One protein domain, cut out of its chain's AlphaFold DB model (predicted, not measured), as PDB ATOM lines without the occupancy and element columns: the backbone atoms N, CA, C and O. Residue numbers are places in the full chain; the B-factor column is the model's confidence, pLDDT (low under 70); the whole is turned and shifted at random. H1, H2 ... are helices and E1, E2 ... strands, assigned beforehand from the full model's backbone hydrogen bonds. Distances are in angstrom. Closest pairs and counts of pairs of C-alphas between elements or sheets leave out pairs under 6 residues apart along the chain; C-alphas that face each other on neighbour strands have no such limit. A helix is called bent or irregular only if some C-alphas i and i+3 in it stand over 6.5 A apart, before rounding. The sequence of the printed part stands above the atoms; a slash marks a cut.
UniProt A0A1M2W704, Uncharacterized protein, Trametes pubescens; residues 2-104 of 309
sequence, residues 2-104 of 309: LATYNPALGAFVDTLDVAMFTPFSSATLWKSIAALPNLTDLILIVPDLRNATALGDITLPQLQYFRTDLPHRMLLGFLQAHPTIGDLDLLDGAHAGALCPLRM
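Overview. This is residues 2 to 104 of the 309 residues of an uncharacterized protein of Trametes pubescens (UniProt A0A1M2W704). What shape is this? It is a short solenoid, a chain wound in stacked turns: E1, E2, E3 and E4 make a wall side by side, and H3, residues 46 to 64 and H4 run back over one side of it. H1 and H2 lie at the end by E1, and H5 packs on H4 at the other end. What is it made of? The 103 printed residues run H1 H2 E1 H3 E2 E3 H4 E4 H5, mixed helices and strands, with under half in named elements; the sheet, in the order E1 E2 E3 E4, is parallel. It is compact, with a radius of gyration of the C-alphas of 13.5 A and spans of 45 by 31 by 20 A.

Arrangement. What do the first helices meet? H1, residues 2 to 5, and H2, residues 7 to 10, touch only at the corner, the closest C-alphas, of Ala 3 and Gly 10, 4.4 A apart. H1 only just touches H3, residues 26 to 33, with 3 pairs of C-alphas within 8 A, the closest those of Thr 4 and Ser 32, 6.0 A. How do the strands pair? E1, residues 15 to 19, and E2, residues 41 to 45, have N 18 and O 43 at 2.8 A; E2 and E3, residues 65 to 68, have N 44 and O 67 at 2.8 A; E3 and E4, residues 87 to 90, have N 68 and O 89 at 2.9 A. E1, H3, E2 and E3, H4, E4, with H4 at residues 72 to 81, are strand-helix-strand units, parallel neighbour strands joined through a helix, with right-handed crossovers. What of H4 and H5? H4 touches H5, residues 101 to 104, the closest C-alphas those of Arg 73 and Pro 101, 5.6 A. H3 has every O i to N i+4 pair within hydrogen-bond range, H4 has 3 of 6, and H1, H2 and H5 are too short for one.

Along the chain. Where are the ends? C-alpha 2 of H1 is at (27.407, 9.441, 50.734) and C-alpha 104 of H5 at (57.897, 2.663, 32.169). How long are the longer elements? E1 spans 13.3 A, E2 13.2 A and H4 14.7 A; H4 is irregular, with C-alphas 74 and 77 7.2 A apart.

Size, cuts and confidence. How far does it reach? The two C-alphas farthest apart, of Ala 8 and Ala 98, are 45.5 A apart. Are there cuts, long links or weak places? The printed part has no cut, and the link from E2 to E3, 19 residues, is long. The model's pLDDT is under 70 at residues 2, 52 and 93 to 97.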
ATOM      1  N   LEU A   2      28.714  10.132  50.804       65.38
ATOM      2  CA  LEU A   2      27.407   9.441  50.734       65.38
ATOM      3  C   LEU A   2      27.507   7.971  50.272       65.38
ATOM      4  O   LEU A   2      26.890   7.107  50.886       65.38
ATOM      5  N   ALA A   3      28.357   7.670  49.285       71.75
ATOM      6  CA  ALA A   3      28.571   6.302  48.798       71.75
ATOM      7  C   ALA A   3      29.144   5.342  49.861       71.75
ATOM      8  O   ALA A   3      28.802   4.166  49.874       71.75
ATOM      9  N   THR A   4      29.957   5.834  50.805       79.19
ATOM     10  CA  THR A   4      30.471   5.000  51.907       79.19
ATOM     11  C   THR A   4      29.406   4.685  52.957       79.19
ATOM     12  O   THR A   4      29.542   3.696  53.668       79.19
ATOM     13  N   TYR A   5      28.362   5.516  53.070       79.38
ATOM     14  CA  TYR A   5      27.231   5.280  53.977       79.38
ATOM     15  C   TYR A   5      26.111   4.466  53.321       79.38
ATOM     16  O   TYR A   5      25.407   3.737  54.014       79.38
ATOM     17  N   ASN A   6      25.948   4.568  52.000       85.31
ATOM     18  CA  ASN A   6      24.973   3.799  51.238       85.31
ATOM     19  C   ASN A   6      25.608   3.270  49.937       85.31
ATOM     20  O   ASN A   6      25.608   3.982  48.928       85.31
ATOM     21  N   PRO A   7      26.122   2.023  49.938       85.56
ATOM     22  CA  PRO A   7      26.776   1.421  48.775       85.56
ATOM     23  C   PRO A   7      25.888   1.358  47.529       85.56
ATOM     24  O   PRO A   7      26.392   1.442  46.413       85.56
ATOM     25  N   ALA A   8      24.563   1.272  47.705       88.06
ATOM     26  CA  ALA A   8      23.631   1.273  46.583       88.06
ATOM     27  C   ALA A   8      23.688   2.593  45.803       88.06
ATOM     28  O   ALA A   8      23.599   2.570  44.583       88.06
ATOM     29  N   LEU A   9      23.905   3.731  46.478       86.50
ATOM     30  CA  LEU A   9      24.105   5.018  45.804       86.50
ATOM     31  C   LEU A   9      25.442   5.070  45.061       86.50
ATOM     32  O   LEU A   9      25.509   5.665  43.991       86.50
ATOM     33  N   GLY A  10      26.486   4.431  45.598       86.25
ATOM     34  CA  GLY A  10      27.797   4.356  44.945       86.25
ATOM     35  C   GLY A  10      27.761   3.623  43.604       86.25
ATOM     36  O   GLY A  10      28.478   4.000  42.685       86.25
ATOM     37  N   ALA A  11      26.879   2.631  43.455       90.12
ATOM     38  CA  ALA A  11      26.710   1.893  42.204       90.12
ATOM     39  C   ALA A  11      26.111   2.731  41.057       90.12
ATOM     40  O   ALA A  11      26.236   2.338  39.902       90.12
ATOM     41  N   PHE A  12      25.469   3.866  41.342       92.50
ATOM     42  CA  PHE A  12      24.917   4.754  40.310       92.50
ATOM     43  C   PHE A  12      25.882   5.868  39.889       92.50
ATOM     44  O   PHE A  12      25.534   6.668  39.027       92.50
ATOM     45  N   VAL A  13      27.060   5.952  40.511       94.38
ATOM     46  CA  VAL A  13      28.068   6.957  40.168       94.38
ATOM     47  C   VAL A  13      28.989   6.385  39.098       94.38
ATOM     48  O   VAL A  13      29.755   5.462  39.370       94.38
ATOM     49  N   ASP A  14      28.907   6.950  37.899       95.94
ATOM     50  CA  ASP A  14      29.775   6.659  36.754       95.94
ATOM     51  C   ASP A  14      30.875   7.722  36.582       95.94
ATOM     52  O   ASP A  14      32.003   7.398  36.231       95.94
ATOM     53  N   THR A  15      30.589   8.973  36.947       97.12
ATOM     54  CA  THR A  15      31.525  10.100  36.889       97.12
ATOM     55  C   THR A  15      31.793  10.675  38.273       97.12
ATOM     56  O   THR A  15      30.869  10.970  39.037       97.12
ATOM     57  N   LEU A  16      33.068  10.906  38.584       96.62
ATOM     58  CA  LEU A  16      33.490  11.586  39.801       96.62
ATOM     59  C   LEU A  16      34.515  12.676  39.482       96.62
ATOM     60  O   LEU A  16      35.606  12.393  38.992       96.62
ATOM     61  N   ASP A  17      34.178  13.909  39.856       96.94
ATOM     62  CA  ASP A  17      35.092  15.050  39.848       96.94
ATOM     63  C   ASP A  17      35.480  15.418  41.285       96.94
ATOM     64  O   ASP A  17      34.632  15.735  42.127       96.94
ATOM     65  N   VAL A  18      36.774  15.324  41.577       94.75
ATOM     66  CA  VAL A  18      37.372  15.684  42.856       94.75
ATOM     67  C   VAL A  18      38.396  16.786  42.636       94.75
ATOM     68  O   VAL A  18      39.508  16.528  42.182       94.75
ATOM     69  N   ALA A  19      38.057  17.992  43.082       95.06
ATOM     70  CA  ALA A  19      38.987  19.108  43.199       95.06
ATOM     71  C   ALA A  19      39.133  19.510  44.673       95.06
ATOM     72  O   ALA A  19      38.184  20.013  45.281       95.06
ATOM     73  N   MET A  20      40.308  19.282  45.271       92.50
ATOM     74  CA  MET A  20      40.588  19.677  46.660       92.50
ATOM     75  C   MET A  20      41.843  20.539  46.757       92.50
ATOM     76  O   MET A  20      42.935  20.113  46.393       92.50
ATOM     77  N   PHE A  21      41.675  21.734  47.324       91.44
ATOM     78  CA  PHE A  21      42.732  22.736  47.532       91.44
ATOM     79  C   PHE A  21      43.011  23.007  49.016       91.44
ATOM     80  O   PHE A  21      43.677  23.975  49.374       91.44
ATOM     81  N   THR A  22      42.426  22.198  49.896       90.94
ATOM     82  CA  THR A  22      42.592  22.283  51.345       90.94
ATOM     83  C   THR A  22      43.040  20.929  51.883       90.94
ATOM     84  O   THR A  22      42.764  19.909  51.251       90.94
ATOM     85  N   PRO A  23      43.708  20.876  53.050       89.56
ATOM     86  CA  PRO A  23      44.150  19.614  53.627       89.56
ATOM     87  C   PRO A  23      42.993  18.628  53.817       89.56
ATOM     88  O   PRO A  23      41.951  18.969  54.379       89.56
ATOM     89  N   PHE A  24      43.200  17.382  53.398       88.88
ATOM     90  CA  PHE A  24      42.220  16.308  53.517       88.88
ATOM     91  C   PHE A  24      42.879  14.993  53.942       88.88
ATOM     92  O   PHE A  24      44.088  14.793  53.824       88.88
ATOM     93  N   SER A  25      42.066  14.061  54.436       90.88
ATOM     94  CA  SER A  25      42.514  12.696  54.712       90.88
ATOM     95  C   SER A  25      42.562  11.899  53.408       90.88
ATOM     96  O   SER A  25      41.516  11.513  52.881       90.88
ATOM     97  N   SER A  26      43.767  11.613  52.909       89.50
ATOM     98  CA  SER A  26      43.965  10.786  51.710       89.50
ATOM     99  C   SER A  26      43.286   9.420  51.844       89.50
ATOM    100  O   SER A  26      42.548   9.012  50.957       89.50
ATOM    101  N   ALA A  27      43.415   8.764  52.999       89.19
ATOM    102  CA  ALA A  27      42.742   7.495  53.279       89.19
ATOM    103  C   ALA A  27      41.212   7.574  53.109       89.19
ATOM    104  O   ALA A  27      40.596   6.654  52.575       89.19
ATOM    105  N   THR A  28      40.592   8.683  53.525       89.88
ATOM    106  CA  THR A  28      39.140   8.883  53.382       89.88
ATOM    107  C   THR A  28      38.738   9.081  51.923       89.88
ATOM    108  O   THR A  28      37.711   8.546  51.493       89.88
ATOM    109  N   LEU A  29      39.546   9.820  51.158       91.94
ATOM    110  CA  LEU A  29      39.342  10.004  49.722       91.94
ATOM    111  C   LEU A  29      39.385   8.657  48.994       91.94
ATOM    112  O   LEU A  29      38.429   8.295  48.314       91.94
ATOM    113  N   TRP A  30      40.438   7.874  49.210       91.38
ATOM    114  CA  TRP A  30      40.621   6.591  48.532       91.38
ATOM    115  C   TRP A  30      39.569   5.565  48.905       91.38
ATOM    116  O   TRP A  30      39.014   4.913  48.025       91.38
ATOM    117  N   LYS A  31      39.197   5.495  50.187       90.56
ATOM    118  CA  LYS A  31      38.071   4.666  50.628       90.56
ATOM    119  C   LYS A  31      36.755   5.085  49.966       90.56
ATOM    120  O   LYS A  31      35.916   4.235  49.693       90.56
ATOM    121  N   SER A  32      36.565   6.383  49.724       92.38
ATOM    122  CA  SER A  32      35.369   6.889  49.044       92.38
ATOM    123  C   SER A  32      35.361   6.533  47.562       92.38
ATOM    124  O   SER A  32      34.311   6.149  47.062       92.38
ATOM    125  N   ILE A  33      36.507   6.634  46.883       94.19
ATOM    126  CA  ILE A  33      36.653   6.280  45.465       94.19
ATOM    127  C   ILE A  33      36.488   4.767  45.267       94.19
ATOM    128  O   ILE A  33      35.720   4.342  44.414       94.19
ATOM    129  N   ALA A  34      37.120   3.947  46.110       93.19
ATOM    130  CA  ALA A  34      37.021   2.487  46.044       93.19
ATOM    131  C   ALA A  34      35.595   1.947  46.288       93.19
ATOM    132  O   ALA A  34      35.306   0.798  45.972       93.19
ATOM    133  N   ALA A  35      34.694   2.763  46.845       93.56
ATOM    134  CA  ALA A  35      33.287   2.411  47.034       93.56
ATOM    135  C   ALA A  35      32.420   2.626  45.772       93.56
ATOM    136  O   ALA A  35      31.200   2.466  45.851       93.56
ATOM    137  N   LEU A  36      33.019   3.011  44.637       95.81
ATOM    138  CA  LEU A  36      32.336   3.335  43.378       95.81
ATOM    139  C   LEU A  36      32.679   2.288  42.299       95.81
ATOM    140  O   LEU A  36      33.564   2.510  41.476       95.81
ATOM    141  N   PRO A  37      32.015   1.118  42.292       94.25
ATOM    142  CA  PRO A  37      32.403  -0.004  41.430       94.25
ATOM    143  C   PRO A  37      32.143   0.233  39.934       94.25
ATOM    144  O   PRO A  37      32.754  -0.435  39.102       94.25
ATOM    145  N   ASN A  38      31.246   1.165  39.600       96.12
ATOM    146  CA  ASN A  38      30.823   1.468  38.230       96.12
ATOM    147  C   ASN A  38      31.439   2.767  37.694       96.12
ATOM    148  O   ASN A  38      30.965   3.292  36.694       96.12
ATOM    149  N   LEU A  39      32.475   3.288  38.359       97.69
ATOM    150  CA  LEU A  39      33.123   4.527  37.956       97.69
ATOM    151  C   LEU A  39      33.846   4.348  36.612       97.69
ATOM    152  O   LEU A  39      34.781   3.549  36.515       97.69
ATOM    153  N   THR A  40      33.420   5.103  35.602       98.38
ATOM    154  CA  THR A  40      34.001   5.158  34.254       98.38
ATOM    155  C   THR A  40      34.898   6.374  34.059       98.38
ATOM    156  O   THR A  40      35.900   6.279  33.347       98.38
ATOM    157  N   ASP A  41      34.596   7.479  34.740       98.50
ATOM    158  CA  ASP A  41      35.259   8.768  34.563       98.50
ATOM    159  C   ASP A  41      35.733   9.306  35.916       98.50
ATOM    160  O   ASP A  41      34.935   9.573  36.820       98.50
ATOM    161  N   LEU A  42      37.045   9.491  36.060       97.88
ATOM    162  CA  LEU A  42      37.645  10.049  37.269       97.88
ATOM    163  C   LEU A  42      38.481  11.283  36.938       97.88
ATOM    164  O   LEU A  42      39.531  11.188  36.303       97.88
ATOM    165  N   ILE A  43      38.048  12.433  37.449       97.69
ATOM    166  CA  ILE A  43      38.822  13.673  37.461       97.69
ATOM    167  C   ILE A  43      39.327  13.893  38.883       97.69
ATOM    168  O   ILE A  43      38.544  13.991  39.826       97.69
ATOM    169  N   LEU A  44      40.645  13.943  39.049       95.56
ATOM    170  CA  LEU A  44      41.295  14.005  40.348       95.56
ATOM    171  C   LEU A  44      42.371  15.093  40.381       95.56
ATOM    172  O   LEU A  44      43.522  14.851  40.009       95.56
ATOM    173  N   ILE A  45      41.978  16.275  40.857       95.25
ATOM    174  CA  ILE A  45      42.819  17.468  40.977       95.25
ATOM    175  C   ILE A  45      43.078  17.752  42.461       95.25
ATOM    176  O   ILE A  45      42.227  18.281  43.185       95.25
ATOM    177  N   VAL A  46      44.245  17.337  42.941       92.56
ATOM    178  CA  VAL A  46      44.626  17.323  44.360       92.56
ATOM    179  C   VAL A  46      46.108  17.713  44.521       92.56
ATOM    180  O   VAL A  46      46.941  16.869  44.869       92.56
ATOM    181  N   PRO A  47      46.460  19.002  44.344       88.81
ATOM    182  CA  PRO A  47      47.857  19.450  44.238       88.81
ATOM    183  C   PRO A  47      48.750  19.090  45.438       88.81
ATOM    184  O   PRO A  47      49.970  18.925  45.306       88.81
ATOM    185  N   ASP A  48      48.151  18.961  46.624       86.50
ATOM    186  CA  ASP A  48      48.844  18.663  47.882       86.50
ATOM    187  C   ASP A  48      49.139  17.166  48.080       86.50
ATOM    188  O   ASP A  48      49.859  16.774  49.004       86.50
ATOM    189  N   LEU A  49      48.621  16.295  47.210       87.12
ATOM    190  CA  LEU A  49      48.770  14.853  47.357       87.12
ATOM    191  C   LEU A  49      50.091  14.365  46.745       87.12
ATOM    192  O   LEU A  49      50.214  14.136  45.545       87.12
ATOM    193  N   ARG A  50      51.108  14.191  47.599       81.38
ATOM    194  CA  ARG A  50      52.473  13.805  47.178       81.38
ATOM    195  C   ARG A  50      52.900  12.382  47.566       81.38
ATOM    196  O   ARG A  50      53.999  11.960  47.200       81.38
ATOM    197  N   ASN A  51      52.057  11.646  48.292       79.75
ATOM    198  CA  ASN A  51      52.374  10.310  48.809       79.75
ATOM    199  C   ASN A  51      52.008   9.207  47.806       79.75
ATOM    200  O   ASN A  51      50.832   8.953  47.566       79.75
ATOM    201  N   ALA A  52      53.015   8.510  47.272       66.69
ATOM    202  CA  ALA A  52      52.858   7.530  46.192       66.69
ATOM    203  C   ALA A  52      52.063   6.267  46.551       66.69
ATOM    204  O   ALA A  52      51.488   5.642  45.668       66.69
ATOM    205  N   THR A  53      51.997   5.896  47.829       74.69
ATOM    206  CA  THR A  53      51.309   4.674  48.280       74.69
ATOM    207  C   THR A  53      49.790   4.753  48.171       74.69
ATOM    208  O   THR A  53      49.104   3.755  48.334       74.69
ATOM    209  N   ALA A  54      49.249   5.938  47.914       72.12
ATOM    210  CA  ALA A  54      47.850   6.217  48.160       72.12
ATOM    211  C   ALA A  54      46.910   5.709  47.038       72.12
ATOM    212  O   ALA A  54      45.739   5.462  47.296       72.12
ATOM    213  N   LEU A  55      47.432   5.491  45.825       83.88
ATOM    214  CA  LEU A  55      46.669   4.986  44.673       83.88
ATOM    215  C   LEU A  55      46.769   3.465  44.456       83.88
ATOM    216  O   LEU A  55      45.979   2.919  43.692       83.88
ATOM    217  N   GLY A  56      47.745   2.789  45.072       77.94
ATOM    218  CA  GLY A  56      48.142   1.427  44.686       77.94
ATOM    219  C   GLY A  56      47.089   0.340  44.926       77.94
ATOM    220  O   GLY A  56      47.090  -0.657  44.215       77.94
ATOM    221  N   ASP A  57      46.181   0.550  45.879       84.00
ATOM    222  CA  ASP A  57      45.215  -0.469  46.319       84.00
ATOM    223  C   ASP A  57      43.801  -0.259  45.752       84.00
ATOM    224  O   ASP A  57      42.865  -0.981  46.098       84.00
ATOM    225  N   ILE A  58      43.606   0.757  44.910       91.94
ATOM    226  CA  ILE A  58      42.288   1.095  44.373       91.94
ATOM    227  C   ILE A  58      42.067   0.308  43.085       91.94
ATOM    228  O   ILE A  58      42.898   0.341  42.187       91.94
ATOM    229  N   THR A  59      40.931  -0.383  42.990       94.12
ATOM    230  CA  THR A  59      40.515  -1.101  41.780       94.12
ATOM    231  C   THR A  59      39.218  -0.502  41.251       94.12
ATOM    232  O   THR A  59      38.197  -0.538  41.936       94.12
ATOM    233  N   LEU A  60      39.262   0.034  40.033       96.31
ATOM    234  CA  LEU A  60      38.132   0.647  39.331       96.31
ATOM    235  C   LEU A  60      37.973  -0.046  37.968       96.31
ATOM    236  O   LEU A  60      38.463   0.448  36.957       96.31
ATOM    237  N   PRO A  61      37.324  -1.221  37.915       95.56
ATOM    238  CA  PRO A  61      37.382  -2.107  36.749       95.56
ATOM    239  C   PRO A  61      36.718  -1.542  35.484       95.56
ATOM    240  O   PRO A  61      36.888  -2.114  34.412       95.56
ATOM    241  N   GLN A  62      35.933  -0.469  35.608       97.50
ATOM    242  CA  GLN A  62      35.237   0.189  34.500       97.50
ATOM    243  C   GLN A  62      35.879   1.525  34.100       97.50
ATOM    244  O   GLN A  62      35.341   2.200  33.228       97.50
ATOM    245  N   LEU A  63      37.007   1.912  34.709       98.38
ATOM    246  CA  LEU A  63      37.609   3.226  34.495       98.38
ATOM    247  C   LEU A  63      38.147   3.358  33.064       98.38
ATOM    248  O   LEU A  63      39.062   2.632  32.676       98.38
ATOM    249  N   GLN A  64      37.587   4.291  32.300       98.50
ATOM    250  CA  GLN A  64      37.913   4.549  30.895       98.50
ATOM    251  C   GLN A  64      38.570   5.915  30.694       98.50
ATOM    252  O   GLN A  64      39.474   6.036  29.866       98.50
ATOM    253  N   TYR A  65      38.157   6.917  31.472       98.56
ATOM    254  CA  TYR A  65      38.722   8.262  31.451       98.56
ATOM    255  C   TYR A  65      39.363   8.601  32.792       98.56
ATOM    256  O   TYR A  65      38.739   8.482  33.851       98.56
ATOM    257  N   PHE A  66      40.611   9.062  32.744       98.31
ATOM    258  CA  PHE A  66      41.327   9.512  33.928       98.31
ATOM    259  C   PHE A  66      42.026  10.847  33.680       98.31
ATOM    260  O   PHE A  66      42.891  10.962  32.812       98.31
ATOM    261  N   ARG A  67      41.675  11.848  34.491       97.94
ATOM    262  CA  ARG A  67      42.293  13.176  34.488       97.94
ATOM    263  C   ARG A  67      42.930  13.479  35.830       97.94
ATOM    264  O   ARG A  67      42.267  13.337  36.857       97.94
ATOM    265  N   THR A  68      44.176  13.949  35.853       96.31
ATOM    266  CA  THR A  68      44.849  14.228  37.127       96.31
ATOM    267  C   THR A  68      45.981  15.254  37.063       96.31
ATOM    268  O   THR A  68      46.600  15.455  36.023       96.31
ATOM    269  N   ASP A  69      46.273  15.885  38.202       94.69
ATOM    270  CA  ASP A  69      47.468  16.704  38.465       94.69
ATOM    271  C   ASP A  69      48.503  15.987  39.363       94.69
ATOM    272  O   ASP A  69      49.477  16.583  39.837       94.69
ATOM    273  N   LEU A  70      48.290  14.695  39.635       92.88
ATOM    274  CA  LEU A  70      49.164  13.917  40.498       92.88
ATOM    275  C   LEU A  70      50.553  13.712  39.876       92.88
ATOM    276  O   LEU A  70      50.682  13.501  38.668       92.88
ATOM    277  N   PRO A  71      51.619  13.644  40.699       92.19
ATOM    278  CA  PRO A  71      52.951  13.334  40.201       92.19
ATOM    279  C   PRO A  71      52.971  12.015  39.422       92.19
ATOM    280  O   PRO A  71      52.633  10.965  39.964       92.19
ATOM    281  N   HIS A  72      53.489  12.039  38.196       93.25
ATOM    282  CA  HIS A  72      53.516  10.892  37.276       93.25
ATOM    283  C   HIS A  72      54.112   9.605  37.872       93.25
ATOM    284  O   HIS A  72      53.670   8.502  37.567       93.25
ATOM    285  N   ARG A  73      55.080   9.720  38.788       91.69
ATOM    286  CA  ARG A  73      55.642   8.570  39.523       91.69
ATOM    287  C   ARG A  73      54.617   7.815  40.383       91.69
ATOM    288  O   ARG A  73      54.809   6.638  40.654       91.69
ATOM    289  N   MET A  74      53.566   8.490  40.844       91.44
ATOM    290  CA  MET A  74      52.490   7.900  41.651       91.44
ATOM    291  C   MET A  74      51.481   7.146  40.788       91.44
ATOM    292  O   MET A  74      50.762   6.290  41.290       91.44
ATOM    293  N   LEU A  75      51.445   7.458  39.495       94.06
ATOM    294  CA  LEU A  75      50.499   6.888  38.549       94.06
ATOM    295  C   LEU A  75      50.957   5.530  38.005       94.06
ATOM    296  O   LEU A  75      50.157   4.838  37.397       94.06
ATOM    297  N   LEU A  76      52.213   5.125  38.239       94.06
ATOM    298  CA  LEU A  76      52.793   3.916  37.639       94.06
ATOM    299  C   LEU A  76      51.979   2.655  37.951       94.06
ATOM    300  O   LEU A  76      51.496   1.992  37.039       94.06
ATOM    301  N   GLY A  77      51.797   2.352  39.239       93.88
ATOM    302  CA  GLY A  77      51.027   1.181  39.663       93.88
ATOM    303  C   GLY A  77      49.541   1.314  39.340       93.88
ATOM    304  O   GLY A  77      48.905   0.337  38.964       93.88
ATOM    305  N   PHE A  78      49.005   2.535  39.426       95.44
ATOM    306  CA  PHE A  78      47.603   2.804  39.128       95.44
ATOM    307  C   PHE A  78      47.279   2.525  37.658       95.44
ATOM    308  O   PHE A  78      46.408   1.713  37.380       95.44
ATOM    309  N   LEU A  79      48.006   3.121  36.714       96.69
ATOM    310  CA  LEU A  79      47.758   2.911  35.286       96.69
ATOM    311  C   LEU A  79      48.019   1.457  34.872       96.69
ATOM    312  O   LEU A  79      47.262   0.905  34.082       96.69
ATOM    313  N   GLN A  80      49.018   0.794  35.466       95.56
ATOM    314  CA  GLN A  80      49.262  -0.629  35.220       95.56
ATOM    315  C   GLN A  80      48.090  -1.523  35.670       95.56
ATOM    316  O   GLN A  80      47.830  -2.552  35.049       95.56
ATOM    317  N   ALA A  81      47.381  -1.144  36.737       95.62
ATOM    318  CA  ALA A  81      46.224  -1.880  37.244       95.62
ATOM    319  C   ALA A  81      44.917  -1.591  36.477       95.62
ATOM    320  O   ALA A  81      43.935  -2.304  36.681       95.62
ATOM    321  N   HIS A  82      44.893  -0.579  35.600       97.44
ATOM    322  CA  HIS A  82      43.686  -0.108  34.912       97.44
ATOM    323  C   HIS A  82      43.865  -0.082  33.382       97.44
ATOM    324  O   HIS A  82      43.837   0.989  32.776       97.44
ATOM    325  N   PRO A  83      43.990  -1.255  32.726       97.12
ATOM    326  CA  PRO A  83      44.181  -1.353  31.274       97.12
ATOM    327  C   PRO A  83      42.948  -0.936  30.450       97.12
ATOM    328  O   PRO A  83      42.967  -0.994  29.223       97.12
ATOM    329  N   THR A  84      41.845  -0.578  31.108       98.06
ATOM    330  CA  THR A  84      40.617  -0.082  30.477       98.06
ATOM    331  C   THR A  84      40.663   1.416  30.175       98.06
ATOM    332  O   THR A  84      39.780   1.899  29.469       98.06
ATOM    333  N   ILE A  85      41.665   2.147  30.682       98.50
ATOM    334  CA  ILE A  85      41.794   3.594  30.474       98.50
ATOM    335  C   ILE A  85      42.127   3.867  29.002       98.50
ATOM    336  O   ILE A  85      43.252   3.667  28.556       98.50
ATOM    337  N   GLY A  86      41.147   4.342  28.236       98.44
ATOM    338  CA  GLY A  86      41.329   4.751  26.842       98.44
ATOM    339  C   GLY A  86      41.740   6.217  26.695       98.44
ATOM    340  O   GLY A  86      42.415   6.571  25.725       98.44
ATOM    341  N   ASP A  87      41.372   7.055  27.669       98.75
ATOM    342  CA  ASP A  87      41.584   8.500  27.655       98.75
ATOM    343  C   ASP A  87      42.337   8.949  28.920       98.75
ATOM    344  O   ASP A  87      41.833   8.830  30.042       98.75
ATOM    345  N   LEU A  88      43.541   9.498  28.734       98.50
ATOM    346  CA  LEU A  88      44.421   9.959  29.810       98.50
ATOM    347  C   LEU A  88      44.731  11.456  29.666       98.50
ATOM    348  O   LEU A  88      45.320  11.883  28.671       98.50
ATOM    349  N   ASP A  89      44.382  12.243  30.686       98.25
ATOM    350  CA  ASP A  89      44.588  13.695  30.735       98.25
ATOM    351  C   ASP A  89      45.455  14.108  31.941       98.25
ATOM    352  O   ASP A  89      45.106  13.892  33.103       98.25
ATOM    353  N   LEU A  90      46.619  14.692  31.671       96.94
ATOM    354  CA  LEU A  90      47.648  15.031  32.654       96.94
ATOM    355  C   LEU A  90      47.761  16.558  32.738       96.94
ATOM    356  O   LEU A  90      48.148  17.185  31.762       96.94
ATOM    357  N   LEU A  91      47.445  17.178  33.879       91.62
ATOM    358  CA  LEU A  91      47.361  18.646  33.979       91.62
ATOM    359  C   LEU A  91      48.656  19.359  34.363       91.62
ATOM    360  O   LEU A  91      48.799  20.546  34.086       91.62
ATOM    361  N   ASP A  92      49.594  18.671  35.002       81.62
ATOM    362  CA  ASP A  92      50.902  19.239  35.310       81.62
ATOM    363  C   ASP A  92      51.927  18.119  35.488       81.62
ATOM    364  O   ASP A  92      51.722  17.145  36.213       81.62
ATOM    365  N   GLY A  93      53.055  18.274  34.808       62.91
ATOM    366  CA  GLY A  93      54.164  17.340  34.809       62.91
ATOM    367  C   GLY A  93      55.352  17.918  35.552       62.91
ATOM    368  O   GLY A  93      56.457  17.810  35.029       62.91
ATOM    369  N   ALA A  94      55.147  18.553  36.715       62.75
ATOM    370  CA  ALA A  94      56.204  19.115  37.558       62.75
ATOM    371  C   ALA A  94      57.209  18.033  38.002       62.75
ATOM    372  O   ALA A  94      57.239  17.563  39.142       62.75
ATOM    373  N   HIS A  95      58.057  17.617  37.073       68.75
ATOM    374  CA  HIS A  95      59.185  16.747  37.271       68.75
ATOM    375  C   HIS A  95      60.406  17.462  36.708       68.75
ATOM    376  O   HIS A  95      60.531  17.720  35.517       68.75
ATOM    377  N   ALA A  96      61.356  17.757  37.592       60.81
ATOM    378  CA  ALA A  96      62.629  18.380  37.230       60.81
ATOM    379  C   ALA A  96      63.521  17.483  36.339       60.81
ATOM    380  O   ALA A  96      64.618  17.881  35.959       60.81
ATOM    381  N   GLY A  97      63.087  16.251  36.044       66.12
ATOM    382  CA  GLY A  97      63.810  15.289  35.220       66.12
ATOM    383  C   GLY A  97      63.472  15.395  33.732       66.12
ATOM    384  O   GLY A  97      62.369  15.782  33.358       66.12
ATOM    385  N   ALA A  98      64.420  14.979  32.888       77.50
ATOM    386  CA  ALA A  98      64.279  14.989  31.430       77.50
ATOM    387  C   ALA A  98      63.265  13.958  30.889       77.50
ATOM    388  O   ALA A  98      62.767  14.111  29.777       77.50
ATOM    389  N   LEU A  99      62.976  12.893  31.647       91.00
ATOM    390  CA  LEU A  99      62.213  11.740  31.163       91.00
ATOM    391  C   LEU A  99      60.951  11.534  31.994       91.00
ATOM    392  O   LEU A  99      61.008  11.514  33.225       91.00
ATOM    393  N   CYS A 100      59.826  11.347  31.309       93.50
ATOM    394  CA  CYS A 100      58.538  11.110  31.941       93.50
ATOM    395  C   CYS A 100      58.539   9.721  32.608       93.50
ATOM    396  O   CYS A 100      58.796   8.730  31.921       93.50
ATOM    397  N   PRO A 101      58.237   9.592  33.917       93.88
ATOM    398  CA  PRO A 101      58.201   8.293  34.593       93.88
ATOM    399  C   PRO A 101      57.221   7.302  33.956       93.88
ATOM    400  O   PRO A 101      57.485   6.102  33.949       93.88
ATOM    401  N   LEU A 102      56.121   7.809  33.390       95.38
ATOM    402  CA  LEU A 102      55.067   6.999  32.776       95.38
ATOM    403  C   LEU A 102      55.536   6.190  31.565       95.38
ATOM    404  O   LEU A 102      54.897   5.203  31.233       95.38
ATOM    405  N   ARG A 103      56.690   6.518  30.969       94.75
ATOM    406  CA  ARG A 103      57.292   5.715  29.890       94.75
ATOM    407  C   ARG A 103      57.631   4.275  30.304       94.75
ATOM    408  O   ARG A 103      57.993   3.466  29.463       94.75
ATOM    409  N   MET A 104      57.644   3.996  31.611       95.19
ATOM    410  CA  MET A 104      57.897   2.663  32.169       95.19
ATOM    411  C   MET A 104      56.626   1.807  32.255       95.19
ATOM    412  O   MET A 104      56.717   0.641  32.626       95.19
TER     413      MET A 104